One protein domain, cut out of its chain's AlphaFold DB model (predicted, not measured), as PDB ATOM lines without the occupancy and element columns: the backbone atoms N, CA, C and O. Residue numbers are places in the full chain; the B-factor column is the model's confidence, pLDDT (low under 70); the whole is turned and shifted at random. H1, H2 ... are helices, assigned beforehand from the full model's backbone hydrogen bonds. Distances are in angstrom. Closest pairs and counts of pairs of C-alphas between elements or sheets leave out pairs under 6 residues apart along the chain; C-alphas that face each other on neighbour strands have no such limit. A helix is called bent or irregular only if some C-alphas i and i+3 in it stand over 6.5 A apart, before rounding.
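What this domain is: This is residues 236 to 303 and 312 to 356 of the 467 residues of the protein "C2H2-type domain-containing protein" of Dentipellis fragilis (UniProt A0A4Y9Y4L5). One long straight helix, H8, runs along one side of an elongated domain, and the short helices H1 to H6 form an irregular, loosely joined row beside it, with H7 making a corner with H8 at one end. H1 to H4 gather near the last residues of H8, while H5, H6 and a narrow loop of residues 277 to 289, folded back on itself, lie between that group and H7. Residues 324 to 329, at the corner, stick out free. The printed part has 113 residues with eight named helices, H1 to H8 in order along the chain, and no named strand; the class is all helix. It is only just loose, close to compact, with a radius of gyration of the C-alphas of 16.4 A and spans of 47 by 28 by 25 A.

Where its parts are: The printed part begins with H1, residues 236 to 239, whose first C-alpha is at (99.704, 98.136, 129.138). H2 is residues 241 to 244, H3 residues 248 to 255 and H4 residues 258 to 263. H3 is irregular: C-alphas 249 and 252 are 7.6 A apart. H5, residues 266 to 276, is 15.1 A from first to last C-alpha. H6 is residues 290 to 296 and begins at C-alpha (114.337, 100.068, 110.264). H7, residues 314 to 324, is 15.1 A long. H8, residues 327 to 356, is the longest helix at 43.2 A and ends at C-alpha (95.156, 85.039, 126.930).

How they stand to each other: H1 and H2 only just touch, and only at the corner by their link, with 3 pairs of C-alphas within 8 A; the closest are Lys 237 and Cys 243, 5.8 A. H2 and H4 also only just touch, with 3 such pairs, the closest C-alphas being those of Cys 242 and His 260, 6.6 A apart. H3 is close to H4 but not clearly touching, about perpendicular at 82 degrees, with the C-alphas of His 254 and His 260 closest at 6.3 A. H4 and H5 are close but not clearly touching, with the C-alphas of Leu 261 and Gln 269 closest at 5.9 A; they run opposite ways at a tilt of 36 degrees, only just steep. After H5, residues 278 to 279 pair antiparallel with residues 286 to 287, and H5 and H6 are apart. H6 is close to H7 but not clearly touching, with the C-alphas of His 296 and Leu 315 closest at 7.2 A. H8 is close to several helices but not clearly touching them, among them H3, with the C-alphas of Glu 252 and Ser 345 closest at 6.1 A, and H7, with those of Trp 322 and Arg 330 closest at 7.7 A. H8 runs opposite ways to H3 at a steep tilt of 66 degrees and is about perpendicular to H7 at 74 degrees. In H4, H5, H6, H7 and H8 every O i to N i+4 pair is within hydrogen-bond range; in H3 it is 2 of 4, and H1 and H2 are too short for such a pair.

The domain as a whole: The two C-alphas farthest apart are those of Ser 313 and Arg 356, 50.1 A. Residues 304 to 311 are not printed, and C-alphas 303 and 312 are 21.0 A apart across this cut, which lies in the link from H6 to H7. Of the links that are printed whole, H5 to H6, 13 residues, is long and the others are tight. Mean pLDDT of the printed part is 80.0; it is under 70 at residues 236 to 239, 248 to 249, 251 to 253, 300 to 303 and 312 to 313.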
ATOM      1  N   HIS A 236      99.728  97.089 130.158       54.47
ATOM      2  CA  HIS A 236      99.704  98.136 129.138       54.47
ATOM      3  C   HIS A 236      98.706  97.857 127.990       54.47
ATOM      4  O   HIS A 236      98.110  98.799 127.471       54.47
ATOM      5  N   LYS A 237      98.467  96.579 127.636       57.47
ATOM      6  CA  LYS A 237      97.528  96.186 126.563       57.47
ATOM      7  C   LYS A 237      96.073  96.458 126.920       57.47
ATOM      8  O   LYS A 237      95.271  96.712 126.034       57.47
ATOM      9  N   ILE A 238      95.740  96.365 128.206       54.44
ATOM     10  CA  ILE A 238      94.381  96.586 128.707       54.44
ATOM     11  C   ILE A 238      94.131  98.083 128.937       54.44
ATOM     12  O   ILE A 238      93.014  98.554 128.741       54.44
ATOM     13  N   THR A 239      95.170  98.846 129.291       61.59
ATOM     14  CA  THR A 239      95.004 100.230 129.765       61.59
ATOM     15  C   THR A 239      95.076 101.282 128.651       61.59
ATOM     16  O   THR A 239      94.501 102.360 128.795       61.59
ATOM     17  N   LEU A 240      95.755 101.006 127.532       76.06
ATOM     18  CA  LEU A 240      95.893 101.977 126.442       76.06
ATOM     19  C   LEU A 240      94.832 101.762 125.362       76.06
ATOM     20  O   LEU A 240      94.805 100.719 124.711       76.06
ATOM     21  N   LYS A 241      94.002 102.788 125.124       78.81
ATOM     22  CA  LYS A 241      92.957 102.772 124.082       78.81
ATOM     23  C   LYS A 241      93.505 102.403 122.701       78.81
ATOM     24  O   LYS A 241      92.908 101.590 122.010       78.81
ATOM     25  N   CYS A 242      94.694 102.896 122.349       81.81
ATOM     26  CA  CYS A 242      95.304 102.629 121.047       81.81
ATOM     27  C   CYS A 242      95.570 101.130 120.792       81.81
ATOM     28  O   CYS A 242      95.524 100.696 119.644       81.81
ATOM     29  N   CYS A 243      95.783 100.320 121.839       80.44
ATOM     30  CA  CYS A 243      95.955  98.869 121.716       80.44
ATOM     31  C   CYS A 243      94.642  98.105 121.537       80.44
ATOM     32  O   CYS A 243      94.675  96.976 121.053       80.44
ATOM     33  N   GLN A 244      93.514  98.683 121.956       82.69
ATOM     34  CA  GLN A 244      92.192  98.067 121.813       82.69
ATOM     35  C   GLN A 244      91.681  98.198 120.375       82.69
ATOM     36  O   GLN A 244      91.074  97.266 119.854       82.69
ATOM     37  N   ASP A 245      92.005  99.315 119.721       82.31
ATOM     38  CA  ASP A 245      91.597  99.607 118.341       82.31
ATOM     39  C   ASP A 245      92.494  98.916 117.294       82.31
ATOM     40  O   ASP A 245      92.151  98.822 116.112       82.31
ATOM     41  N   ALA A 246      93.663  98.421 117.709       82.44
ATOM     42  CA  ALA A 246      94.602  97.756 116.820       82.44
ATOM     43  C   ALA A 246      94.105  96.352 116.448       82.44
ATOM     44  O   ALA A 246      94.000  95.454 117.290       82.44
ATOM     45  N   LYS A 247      93.863  96.131 115.151       81.06
ATOM     46  CA  LYS A 247      93.557  94.793 114.635       81.06
ATOM     47  C   LYS A 247      94.705  93.822 114.953       81.06
ATOM     48  O   LYS A 247      95.871  94.210 114.836       81.06
ATOM     49  N   PRO A 248      94.412  92.550 115.279       66.12
ATOM     50  CA  PRO A 248      95.435  91.563 115.627       66.12
ATOM     51  C   PRO A 248      96.471  91.355 114.510       66.12
ATOM     52  O   PRO A 248      97.648  91.168 114.801       66.12
ATOM     53  N   GLU A 249      96.054  91.482 113.248       61.06
ATOM     54  CA  GLU A 249      96.908  91.408 112.051       61.06
ATOM     55  C   GLU A 249      97.899  92.578 111.901       61.06
ATOM     56  O   GLU A 249      98.906  92.449 111.216       61.06
ATOM     57  N   ASN A 250      97.666  93.702 112.586       73.06
ATOM     58  CA  ASN A 250      98.508  94.903 112.532       73.06
ATOM     59  C   ASN A 250      99.177  95.233 113.873       73.06
ATOM     60  O   ASN A 250      99.794  96.291 114.021       73.06
ATOM     61  N   LEU A 251      99.083  94.334 114.856       66.50
ATOM     62  CA  LEU A 251      99.585  94.562 116.207       66.50
ATOM     63  C   LEU A 251     101.116  94.755 116.232       66.50
ATOM     64  O   LEU A 251     101.640  95.527 117.029       66.50
ATOM     65  N   GLU A 252     101.830  94.103 115.313       56.09
ATOM     66  CA  GLU A 252     103.279  94.247 115.129       56.09
ATOM     67  C   GLU A 252     103.668  95.667 114.694       56.09
ATOM     68  O   GLU A 252     104.512  96.306 115.322       56.09
ATOM     69  N   ASN A 253     102.989  96.202 113.680       69.75
ATOM     70  CA  ASN A 253     103.207  97.570 113.216       69.75
ATOM     71  C   ASN A 253     102.716  98.601 114.236       69.75
ATOM     72  O   ASN A 253     103.297  99.679 114.338       69.75
ATOM     73  N   HIS A 254     101.688  98.256 115.017       83.81
ATOM     74  CA  HIS A 254     101.190  99.080 116.109       83.81
ATOM     75  C   HIS A 254     102.241  99.255 117.212       83.81
ATOM     76  O   HIS A 254     102.523 100.386 117.581       83.81
ATOM     77  N   TYR A 255     102.903  98.191 117.683       77.00
ATOM     78  CA  TYR A 255     103.925  98.308 118.742       77.00
ATOM     79  C   TYR A 255     105.176  99.092 118.336       77.00
ATOM     80  O   TYR A 255     105.904  99.594 119.195       77.00
ATOM     81  N   VAL A 256     105.424  99.199 117.033       71.69
ATOM     82  CA  VAL A 256     106.532  99.969 116.455       71.69
ATOM     83  C   VAL A 256     106.052 101.344 115.952       71.69
ATOM     84  O   VAL A 256     106.859 102.164 115.499       71.69
ATOM     85  N   SER A 257     104.746 101.631 116.035       83.50
ATOM     86  CA  SER A 257     104.183 102.909 115.612       83.50
ATOM     87  C   SER A 257     104.563 104.013 116.596       83.50
ATOM     88  O   SER A 257     104.679 103.806 117.807       83.50
ATOM     89  N   GLN A 258     104.770 105.216 116.059       80.56
ATOM     90  CA  GLN A 258     105.092 106.379 116.880       80.56
ATOM     91  C   GLN A 258     103.936 106.709 117.833       80.56
ATOM     92  O   GLN A 258     104.175 106.988 118.998       80.56
ATOM     93  N   GLU A 259     102.694 106.568 117.365       82.94
ATOM     94  CA  GLU A 259     101.481 106.816 118.148       82.94
ATOM     95  C   GLU A 259     101.378 105.893 119.368       82.94
ATOM     96  O   GLU A 259     101.016 106.338 120.457       82.94
ATOM     97  N   HIS A 260     101.743 104.615 119.222       85.94
ATOM     98  CA  HIS A 260     101.776 103.689 120.346       85.94
ATOM     99  C   HIS A 260     102.911 104.025 121.316       85.94
ATOM    100  O   HIS A 260     102.689 104.066 122.525       85.94
ATOM    101  N   LEU A 261     104.112 104.315 120.797       84.94
ATOM    102  CA  LEU A 261     105.246 104.738 121.624       84.94
ATOM    103  C   LEU A 261     104.910 105.996 122.428       84.94
ATOM    104  O   LEU A 261     105.212 106.041 123.617       84.94
ATOM    105  N   ASP A 262     104.241 106.977 121.828       88.00
ATOM    106  CA  ASP A 262     103.850 108.219 122.494       88.00
ATOM    107  C   ASP A 262     102.820 107.982 123.615       88.00
ATOM    108  O   ASP A 262     102.793 108.731 124.591       88.00
ATOM    109  N   CYS A 263     102.039 106.895 123.538       88.38
ATOM    110  CA  CYS A 263     101.113 106.473 124.592       88.38
ATOM    111  C   CYS A 263     101.792 105.726 125.759       88.38
ATOM    112  O   CYS A 263     101.161 105.519 126.798       88.38
ATOM    113  N   LEU A 264     103.056 105.304 125.626       86.25
ATOM    114  CA  LEU A 264     103.777 104.614 126.699       86.25
ATOM    115  C   LEU A 264     104.387 105.609 127.705       86.25
ATOM    116  O   LEU A 264     104.843 106.687 127.313       86.25
ATOM    117  N   PRO A 265     104.523 105.236 128.992       88.12
ATOM    118  CA  PRO A 265     105.339 105.990 129.941       88.12
ATOM    119  C   PRO A 265     106.779 106.126 129.433       88.12
ATOM    120  O   PRO A 265     107.336 105.175 128.883       88.12
ATOM    121  N   LYS A 266     107.420 107.277 129.670       87.50
ATOM    122  CA  LYS A 266     108.766 107.584 129.149       87.50
ATOM    123  C   LYS A 266     109.817 106.506 129.467       87.50
ATOM    124  O   LYS A 266     110.608 106.157 128.602       87.50
ATOM    125  N   SER A 267     109.770 105.910 130.661       80.25
ATOM    126  CA  SER A 267     110.658 104.802 131.052       80.25
ATOM    127  C   SER A 267     110.500 103.556 130.173       80.25
ATOM    128  O   SER A 267     111.482 102.888 129.852       80.25
ATOM    129  N   LEU A 268     109.271 103.248 129.754       80.00
ATOM    130  CA  LEU A 268     108.974 102.122 128.877       80.00
ATOM    131  C   LEU A 268     109.266 102.467 127.414       80.00
ATOM    132  O   LEU A 268     109.779 101.615 126.692       80.00
ATOM    133  N   GLN A 269     109.032 103.718 126.999       84.06
ATOM    134  CA  GLN A 269     109.489 104.205 125.695       84.06
ATOM    135  C   GLN A 269     110.991 103.994 125.534       84.06
ATOM    136  O   GLN A 269     111.419 103.458 124.517       84.06
ATOM    137  N   ASP A 270     111.783 104.370 126.537       79.12
ATOM    138  CA  ASP A 270     113.238 104.232 126.498       79.12
ATOM    139  C   ASP A 270     113.660 102.754 126.453       79.12
ATOM    140  O   ASP A 270     114.545 102.389 125.683       79.12
ATOM    141  N   HIS A 271     112.977 101.874 127.196       77.31
ATOM    142  CA  HIS A 271     113.229 100.429 127.156       77.31
ATOM    143  C   HIS A 271     112.910  99.806 125.787       77.31
ATOM    144  O   HIS A 271     113.702  99.026 125.252       77.31
ATOM    145  N   VAL A 272     111.752 100.141 125.213       75.50
ATOM    146  CA  VAL A 272     111.321  99.637 123.902       75.50
ATOM    147  C   VAL A 272     112.234 100.178 122.804       75.50
ATOM    148  O   VAL A 272     112.728  99.399 121.991       75.50
ATOM    149  N   LYS A 273     112.554 101.479 122.835       78.75
ATOM    150  CA  LYS A 273     113.516 102.110 121.918       78.75
ATOM    151  C   LYS A 273     114.892 101.462 122.024       78.75
ATOM    152  O   LYS A 273     115.484 101.176 120.994       78.75
ATOM    153  N   ALA A 274     115.378 101.161 123.229       76.00
ATOM    154  CA  ALA A 274     116.660 100.484 123.411       76.00
ATOM    155  C   ALA A 274     116.654  99.060 122.828       76.00
ATOM    156  O   ALA A 274     117.593  98.682 122.130       76.00
ATOM    157  N   ARG A 275     115.591  98.272 123.056       73.81
ATOM    158  CA  ARG A 275     115.509  96.879 122.570       73.81
ATOM    159  C   ARG A 275     115.243  96.742 121.077       73.81
ATOM    160  O   ARG A 275     115.658  95.743 120.499       73.81
ATOM    161  N   LEU A 276     114.531  97.694 120.485       78.44
ATOM    162  CA  LEU A 276     114.215  97.708 119.056       78.44
ATOM    163  C   LEU A 276     115.178  98.586 118.255       78.44
ATOM    164  O   LEU A 276     115.022  98.705 117.040       78.44
ATOM    165  N   SER A 277     116.169  99.190 118.916       85.75
ATOM    166  CA  SER A 277     117.147 100.004 118.217       85.75
ATOM    167  C   SER A 277     117.969  99.156 117.247       85.75
ATOM    168  O   SER A 277     118.542  98.125 117.601       85.75
ATOM    169  N   VAL A 278     118.007  99.598 115.997       87.56
ATOM    170  CA  VAL A 278     118.844  99.042 114.942       87.56
ATOM    171  C   VAL A 278     120.019  99.987 114.765       87.56
ATOM    172  O   VAL A 278     119.821 101.157 114.450       87.56
ATOM    173  N   CYS A 279     121.237  99.504 114.997       89.75
ATOM    174  CA  CYS A 279     122.432 100.326 114.835       89.75
ATOM    175  C   CYS A 279     122.908 100.322 113.379       89.75
ATOM    176  O   CYS A 279     122.951  99.268 112.742       89.75
ATOM    177  N   CYS A 280     123.301 101.487 112.863       91.94
ATOM    178  CA  CYS A 280     124.027 101.576 111.602       91.94
ATOM    179  C   CYS A 280     125.421 100.954 111.786       91.94
ATOM    180  O   CYS A 280     126.138 101.357 112.704       91.94
ATOM    181  N   PRO A 281     125.833  99.994 110.939       81.81
ATOM    182  CA  PRO A 281     127.133  99.345 111.076       81.81
ATOM    183  C   PRO A 281     128.304 100.301 110.816       81.81
ATOM    184  O   PRO A 281     129.405 100.033 111.284       81.81
ATOM    185  N   THR A 282     128.076 101.414 110.106       86.94
ATOM    186  CA  THR A 282     129.141 102.365 109.772       86.94
ATOM    187  C   THR A 282     129.399 103.381 110.884       86.94
ATOM    188  O   THR A 282     130.533 103.519 111.329       86.94
ATOM    189  N   CYS A 283     128.377 104.115 111.339       91.69
ATOM    190  CA  CYS A 283     128.564 105.140 112.378       91.69
ATOM    191  C   CYS A 283     128.290 104.647 113.800       91.69
ATOM    192  O   CYS A 283     128.633 105.345 114.750       91.69
ATOM    193  N   GLY A 284     127.647 103.489 113.968       91.56
ATOM    194  CA  GLY A 284     127.182 103.011 115.269       91.56
ATOM    195  C   GLY A 284     125.930 103.725 115.795       91.56
ATOM    196  O   GLY A 284     125.478 103.391 116.891       91.56
ATOM    197  N   ASP A 285     125.344 104.665 115.042       91.44
ATOM    198  CA  ASP A 285     124.126 105.363 115.463       91.44
ATOM    199  C   ASP A 285     122.960 104.378 115.586       91.44
ATOM    200  O   ASP A 285     122.706 103.568 114.691       91.44
ATOM    201  N   SER A 286     122.239 104.454 116.702       89.50
ATOM    202  CA  SER A 286     121.093 103.601 117.006       89.50
ATOM    203  C   SER A 286     119.785 104.242 116.526       89.50
ATOM    204  O   SER A 286     119.435 105.340 116.959       89.50
ATOM    205  N   PHE A 287     119.022 103.541 115.689       90.19
ATOM    206  CA  PHE A 287     117.746 104.002 115.137       90.19
ATOM    207  C   PHE A 287     116.584 103.212 115.726       90.19
ATOM    208  O   PHE A 287     116.597 101.991 115.705       90.19
ATOM    209  N   ALA A 288     115.526 103.886 116.180       83.44
ATOM    210  CA  ALA A 288     114.353 103.212 116.749       83.44
ATOM    211  C   ALA A 288     113.536 102.387 115.728       83.44
ATOM    212  O   ALA A 288     112.696 101.587 116.126       83.44
ATOM    213  N   ARG A 289     113.733 102.605 114.417       83.88
ATOM    214  CA  ARG A 289     112.986 101.942 113.332       83.88
ATOM    215  C   ARG A 289     113.902 101.614 112.157       83.88
ATOM    216  O   ARG A 289     114.750 102.431 111.790       83.88
ATOM    217  N   VAL A 290     113.644 100.480 111.501       83.75
ATOM    218  CA  VAL A 290     114.337 100.068 110.264       83.75
ATOM    219  C   VAL A 290     114.177 101.121 109.162       83.75
ATOM    220  O   VAL A 290     115.132 101.404 108.452       83.75
ATOM    221  N   ASP A 291     113.020 101.780 109.050       86.06
ATOM    222  CA  ASP A 291     112.794 102.819 108.029       86.06
ATOM    223  C   ASP A 291     113.616 104.090 108.264       86.06
ATOM    224  O   ASP A 291     113.974 104.796 107.319       86.06
ATOM    225  N   SER A 292     113.914 104.404 109.525       88.00
ATOM    226  CA  SER A 292     114.805 105.515 109.869       88.00
ATOM    227  C   SER A 292     116.245 105.177 109.503       88.00
ATOM    228  O   SER A 292     116.947 106.037 108.983       88.00
ATOM    229  N   LEU A 293     116.655 103.919 109.685       88.88
ATOM    230  CA  LEU A 293     117.951 103.432 109.224       88.88
ATOM    231  C   LEU A 293     118.041 103.382 107.692       88.88
ATOM    232  O   LEU A 293     119.030 103.835 107.131       88.88
ATOM    233  N   LYS A 294     116.993 102.924 106.993       89.00
ATOM    234  CA  LYS A 294     116.916 102.982 105.522       89.00
ATOM    235  C   LYS A 294     117.053 104.415 105.014       89.00
ATOM    236  O   LYS A 294     117.797 104.647 104.071       89.00
ATOM    237  N   ARG A 295     116.385 105.381 105.658       91.12
ATOM    238  CA  ARG A 295     116.539 106.813 105.348       91.12
ATOM    239  C   ARG A 295     117.937 107.336 105.666       91.12
ATOM    240  O   ARG A 295     118.478 108.081 104.863       91.12
ATOM    241  N   HIS A 296     118.528 106.929 106.789       89.94
ATOM    242  CA  HIS A 296     119.907 107.274 107.135       89.94
ATOM    243  C   HIS A 296     120.907 106.750 106.097       89.94
ATOM    244  O   HIS A 296     121.815 107.462 105.698       89.94
ATOM    245  N   LEU A 297     120.704 105.535 105.596       87.00
ATOM    246  CA  LEU A 297     121.530 104.940 104.544       87.00
ATOM    247  C   LEU A 297     121.132 105.401 103.131       87.00
ATOM    248  O   LEU A 297     121.687 104.918 102.149       87.00
ATOM    249  N   ASN A 298     120.150 106.301 103.029       87.50
ATOM    250  CA  ASN A 298     119.536 106.763 101.788       87.50
ATOM    251  C   ASN A 298     119.112 105.624 100.836       87.50
ATOM    252  O   ASN A 298     119.121 105.764  99.617       87.50
ATOM    253  N   ILE A 299     118.695 104.486 101.402       74.19
ATOM    254  CA  ILE A 299     118.117 103.347 100.681       74.19
ATOM    255  C   ILE A 299     116.661 103.703 100.358       74.19
ATOM    256  O   ILE A 299     115.714 103.145 100.919       74.19
ATOM    257  N   LYS A 300     116.456 104.693  99.491       60.06
ATOM    258  CA  LYS A 300     115.172 104.893  98.823       60.06
ATOM    259  C   LYS A 300     115.271 104.346  97.407       60.06
ATOM    260  O   LYS A 300     116.262 104.569  96.723       60.06
ATOM    261  N   ARG A 301     114.219 103.626  96.998       45.38
ATOM    262  CA  ARG A 301     113.939 103.190  95.620       45.38
ATOM    263  C   ARG A 301     114.340 104.289  94.623       45.38
ATOM    264  O   ARG A 301     113.629 105.280  94.517       45.38
ATOM    265  N   GLY A 302     115.470 104.114  93.943       40.06
ATOM    266  CA  GLY A 302     115.770 104.709  92.637       40.06
ATOM    267  C   GLY A 302     115.777 106.235  92.477       40.06
ATOM    268  O   GLY A 302     115.771 106.677  91.339       40.06
ATOM    269  N   SER A 303     115.791 107.055  93.532       43.84
ATOM    270  CA  SER A 303     115.840 108.519  93.368       43.84
ATOM    271  C   SER A 303     116.981 109.118  94.183       43.84
ATOM    272  O   SER A 303     116.928 109.169  95.413       43.84
ATOM    273  N   GLY A 312     126.458 117.061 108.459       52.06
ATOM    274  CA  GLY A 312     127.698 116.388 108.860       52.06
ATOM    275  C   GLY A 312     128.198 115.330 107.879       52.06
ATOM    276  O   GLY A 312     127.483 114.383 107.574       52.06
ATOM    277  N   SER A 313     129.471 115.453 107.489       65.88
ATOM    278  CA  SER A 313     130.276 114.490 106.710       65.88
ATOM    279  C   SER A 313     130.073 113.013 107.086       65.88
ATOM    280  O   SER A 313     130.189 112.132 106.245       65.88
ATOM    281  N   LYS A 314     129.670 112.739 108.332       79.25
ATOM    282  CA  LYS A 314     129.353 111.398 108.836       79.25
ATOM    283  C   LYS A 314     128.249 110.680 108.050       79.25
ATOM    284  O   LYS A 314     128.279 109.458 107.973       79.25
ATOM    285  N   LEU A 315     127.268 111.401 107.497       81.81
ATOM    286  CA  LEU A 315     126.199 110.776 106.709       81.81
ATOM    287  C   LEU A 315     126.729 110.259 105.368       81.81
ATOM    288  O   LEU A 315     126.416 109.138 104.972       81.81
ATOM    289  N   GLU A 316     127.555 111.058 104.695       83.31
ATOM    290  CA  GLU A 316     128.193 110.673 103.435       83.31
ATOM    291  C   GLU A 316     129.145 109.494 103.647       83.31
ATOM    292  O   GLU A 316     129.092 108.533 102.883       83.31
ATOM    293  N   ASP A 317     129.913 109.494 104.742       84.06
ATOM    294  CA  ASP A 317     130.767 108.365 105.129       84.06
ATOM    295  C   ASP A 317     129.947 107.087 105.394       84.06
ATOM    296  O   ASP A 317     130.329 105.994 104.966       84.06
ATOM    297  N   CYS A 318     128.778 107.209 106.039       83.19
ATOM    298  CA  CYS A 318     127.844 106.099 106.248       83.19
ATOM    299  C   CYS A 318     127.330 105.497 104.950       83.19
ATOM    300  O   CYS A 318     127.360 104.272 104.788       83.19
ATOM    301  N   ILE A 319     126.877 106.353 104.036       86.19
ATOM    302  CA  ILE A 319     126.361 105.949 102.729       86.19
ATOM    303  C   ILE A 319     127.488 105.333 101.893       86.19
ATOM    304  O   ILE A 319     127.302 104.267 101.307       86.19
ATOM    305  N   ALA A 320     128.674 105.944 101.878       86.94
ATOM    306  CA  ALA A 320     129.833 105.440 101.151       86.94
ATOM    307  C   ALA A 320     130.280 104.070 101.676       86.94
ATOM    308  O   ALA A 320     130.481 103.150 100.888       86.94
ATOM    309  N   SER A 321     130.382 103.896 102.996       89.12
ATOM    310  CA  SER A 321     130.729 102.607 103.603       89.12
ATOM    311  C   SER A 321     129.670 101.539 103.333       89.12
ATOM    312  O   SER A 321     130.010 100.408 103.002       89.12
ATOM    313  N   TRP A 322     128.382 101.894 103.397       87.50
ATOM    314  CA  TRP A 322     127.307 100.968 103.044       87.50
ATOM    315  C   TRP A 322     127.376 100.550 101.574       87.50
ATOM    316  O   TRP A 322     127.252  99.372 101.260       87.50
ATOM    317  N   ASN A 323     127.629 101.492 100.665       90.00
ATOM    318  CA  ASN A 323     127.737 101.207  99.235       90.00
ATOM    319  C   ASN A 323     129.009 100.434  98.858       90.00
ATOM    320  O   ASN A 323     129.005  99.760  97.831       90.00
ATOM    321  N   ARG A 324     130.061 100.485  99.688       91.44
ATOM    322  CA  ARG A 324     131.271  99.659  99.534       91.44
ATOM    323  C   ARG A 324     131.047  98.188  99.887       91.44
ATOM    324  O   ARG A 324     131.832  97.356  99.444       91.44
ATOM    325  N   LEU A 325     130.005  97.857 100.652       88.62
ATOM    326  CA  LEU A 325     129.686  96.463 100.954       88.62
ATOM    327  C   LEU A 325     129.192  95.737  99.686       88.62
ATOM    328  O   LEU A 325     128.333  96.275  98.961       88.62
ATOM    329  N   PRO A 326     129.659  94.499  99.432       95.38
ATOM    330  CA  PRO A 326     129.109  93.639  98.390       95.38
ATOM    331  C   PRO A 326     127.582  93.544  98.492       95.38
ATOM    332  O   PRO A 326     127.009  93.582  99.585       95.38
ATOM    333  N   LEU A 327     126.899  93.432  97.348       90.19
ATOM    334  CA  LEU A 327     125.432  93.360  97.312       90.19
ATOM    335  C   LEU A 327     124.890  92.206  98.167       90.19
ATOM    336  O   LEU A 327     123.893  92.388  98.865       90.19
ATOM    337  N   ASP A 328     125.570  91.061  98.174       94.75
ATOM    338  CA  ASP A 328     125.156  89.886  98.949       94.75
ATOM    339  C   ASP A 328     125.275  90.115 100.457       94.75
ATOM    340  O   ASP A 328     124.401  89.713 101.225       94.75
ATOM    341  N   GLU A 329     126.300  90.848 100.895       93.81
ATOM    342  CA  GLU A 329     126.476  91.204 102.303       93.81
ATOM    343  C   GLU A 329     125.413  92.210 102.759       93.81
ATOM    344  O   GLU A 329     124.805  92.041 103.819       93.81
ATOM    345  N   ARG A 330     125.092  93.201 101.915       91.88
ATOM    346  CA  ARG A 330     123.970  94.121 102.159       91.88
ATOM    347  C   ARG A 330     122.639  93.379 102.267       91.88
ATOM    348  O   ARG A 330     121.872  93.642 103.195       91.88
ATOM    349  N   LYS A 331     122.368  92.432 101.360       91.38
ATOM    350  CA  LYS A 331     121.165  91.579 101.399       91.38
ATOM    351  C   LYS A 331     121.115  90.752 102.684       91.38
ATOM    352  O   LYS A 331     120.088  90.749 103.361       91.38
ATOM    353  N   LYS A 332     122.228  90.121 103.069       93.69
ATOM    354  CA  LYS A 332     122.333  89.318 104.294       93.69
ATOM    355  C   LYS A 332     122.090  90.153 105.553       93.69
ATOM    356  O   LYS A 332     121.344  89.718 106.426       93.69
ATOM    357  N   LEU A 333     122.650  91.362 105.641       87.56
ATOM    358  CA  LEU A 333     122.408  92.283 106.760       87.56
ATOM    359  C   LEU A 333     120.938  92.711 106.841       87.56
ATOM    360  O   LEU A 333     120.336  92.659 107.915       87.56
ATOM    361  N   MET A 334     120.333  93.058 105.703       86.94
ATOM    362  CA  MET A 334     118.905  93.375 105.628       86.94
ATOM    363  C   MET A 334     118.034  92.188 106.058       86.94
ATOM    364  O   MET A 334     117.111  92.360 106.854       86.94
ATOM    365  N   GLN A 335     118.348  90.977 105.597       90.62
ATOM    366  CA  GLN A 335     117.628  89.762 105.971       90.62
ATOM    367  C   GLN A 335     117.778  89.453 107.464       90.62
ATOM    368  O   GLN A 335     116.791  89.140 108.123       90.62
ATOM    369  N   GLN A 336     118.978  89.603 108.034       87.56
ATOM    370  CA  GLN A 336     119.197  89.450 109.474       87.56
ATOM    371  C   GLN A 336     118.391  90.463 110.290       87.56
ATOM    372  O   GLN A 336     117.865  90.115 111.348       87.56
ATOM    373  N   TRP A 337     118.274  91.709 109.826       84.94
ATOM    374  CA  TRP A 337     117.417  92.698 110.479       84.94
ATOM    375  C   TRP A 337     115.943  92.323 110.400       84.94
ATOM    376  O   TRP A 337     115.271  92.365 111.429       84.94
ATOM    377  N   HIS A 338     115.457  91.883 109.237       84.12
ATOM    378  CA  HIS A 338     114.092  91.376 109.098       84.12
ATOM    379  C   HIS A 338     113.841  90.172 110.012       84.12
ATOM    380  O   HIS A 338     112.887  90.186 110.778       84.12
ATOM    381  N   GLN A 339     114.743  89.189 110.048       88.81
ATOM    382  CA  GLN A 339     114.640  88.036 110.947       88.81
ATOM    383  C   GLN A 339     114.641  88.441 112.425       88.81
ATOM    384  O   GLN A 339     113.868  87.898 113.212       88.81
ATOM    385  N   LYS A 340     115.490  89.395 112.834       82.31
ATOM    386  CA  LYS A 340     115.512  89.904 114.215       82.31
ATOM    387  C   LYS A 340     114.214  90.629 114.567       82.31
ATOM    388  O   LYS A 340     113.700  90.402 115.663       82.31
ATOM    389  N   ALA A 341     113.684  91.441 113.653       78.06
ATOM    390  CA  ALA A 341     112.398  92.108 113.814       78.06
ATOM    391  C   ALA A 341     111.268  91.074 113.942       78.06
ATOM    392  O   ALA A 341     110.622  91.015 114.984       78.06
ATOM    393  N   SER A 342     111.134  90.157 112.980       82.38
ATOM    394  CA  SER A 342     110.109  89.108 112.989       82.38
ATOM    395  C   SER A 342     110.219  88.180 114.201       82.38
ATOM    396  O   SER A 342     109.207  87.820 114.792       82.38
ATOM    397  N   LYS A 343     111.430  87.817 114.650       84.62
ATOM    398  CA  LYS A 343     111.624  86.998 115.862       84.62
ATOM    399  C   LYS A 343     111.219  87.747 117.131       84.62
ATOM    400  O   LYS A 343     110.653  87.136 118.042       84.62
ATOM    401  N   ALA A 344     111.511  89.046 117.219       73.94
ATOM    402  CA  ALA A 344     111.052  89.878 118.328       73.94
ATOM    403  C   ALA A 344     109.515  89.950 118.354       73.94
ATOM    404  O   ALA A 344     108.919  89.765 119.417       73.94
ATOM    405  N   SER A 345     108.891  90.103 117.188       72.88
ATOM    406  CA  SER A 345     107.438  90.157 117.019       72.88
ATOM    407  C   SER A 345     106.748  88.827 117.305       72.88
ATOM    408  O   SER A 345     105.824  88.783 118.112       72.88
ATOM    409  N   ALA A 346     107.245  87.713 116.765       73.25
ATOM    410  CA  ALA A 346     106.728  86.372 117.045       73.25
ATOM    411  C   ALA A 346     106.826  86.031 118.540       73.25
ATOM    412  O   ALA A 346     105.897  85.480 119.131       73.25
ATOM    413  N   LYS A 347     107.925  86.427 119.198       81.19
ATOM    414  CA  LYS A 347     108.077  86.273 120.651       81.19
ATOM    415  C   LYS A 347     107.091  87.146 121.430       81.19
ATOM    416  O   LYS A 347     106.590  86.710 122.467       81.19
ATOM    417  N   ALA A 348     106.806  88.358 120.958       71.75
ATOM    418  CA  ALA A 348     105.782  89.218 121.545       71.75
ATOM    419  C   ALA A 348     104.367  88.633 121.360       71.75
ATOM    420  O   ALA A 348     103.583  88.638 122.313       71.75
ATOM    421  N   ALA A 349     104.073  88.056 120.192       72.06
ATOM    422  CA  ALA A 349     102.802  87.410 119.868       72.06
ATOM    423  C   ALA A 349     102.573  86.125 120.683       72.06
ATOM    424  O   ALA A 349     101.551  86.001 121.349       72.06
ATOM    425  N   SER A 350     103.552  85.215 120.743       78.25
ATOM    426  CA  SER A 350     103.475  83.990 121.558       78.25
ATOM    427  C   SER A 350     103.214  84.295 123.040       78.25
ATOM    428  O   SER A 350     102.384  83.650 123.691       78.25
ATOM    429  N   ARG A 351     103.855  85.345 123.570       73.25
ATOM    430  CA  ARG A 351     103.596  85.835 124.932       73.25
ATOM    431  C   ARG A 351     102.189  86.405 125.092       73.25
ATOM    432  O   ARG A 351     101.583  86.212 126.139       73.25
ATOM    433  N   ALA A 352     101.663  87.083 124.072       71.88
ATOM    434  CA  ALA A 352     100.285  87.566 124.076       71.88
ATOM    435  C   ALA A 352      99.273  86.409 124.117       71.88
ATOM    436  O   ALA A 352      98.342  86.459 124.918       71.88
ATOM    437  N   SER A 353      99.479  85.367 123.307       77.06
ATOM    438  CA  SER A 353      98.598  84.194 123.249       77.06
ATOM    439  C   SER A 353      98.632  83.380 124.538       77.06
ATOM    440  O   SER A 353      97.579  83.044 125.074       77.06
ATOM    441  N   SER A 354      99.827  83.137 125.087       76.44
ATOM    442  CA  SER A 354      99.985  82.416 126.359       76.44
ATOM    443  C   SER A 354      99.251  83.132 127.491       76.44
ATOM    444  O   SER A 354      98.549  82.507 128.277       76.44
ATOM    445  N   ALA A 355      99.337  84.463 127.529       70.81
ATOM    446  CA  ALA A 355      98.671  85.240 128.559       70.81
ATOM    447  C   ALA A 355      97.137  85.271 128.401       70.81
ATOM    448  O   ALA A 355      96.434  85.321 129.407       70.81
ATOM    449  N   ARG A 356      96.605  85.196 127.167       71.56
ATOM    450  CA  ARG A 356      95.156  85.039 126.930       71.56
ATOM    451  C   ARG A 356      94.638  83.685 127.412       71.56
ATOM    452  O   ARG A 356      93.588  83.637 128.043       71.56
TER     453      ARG A 356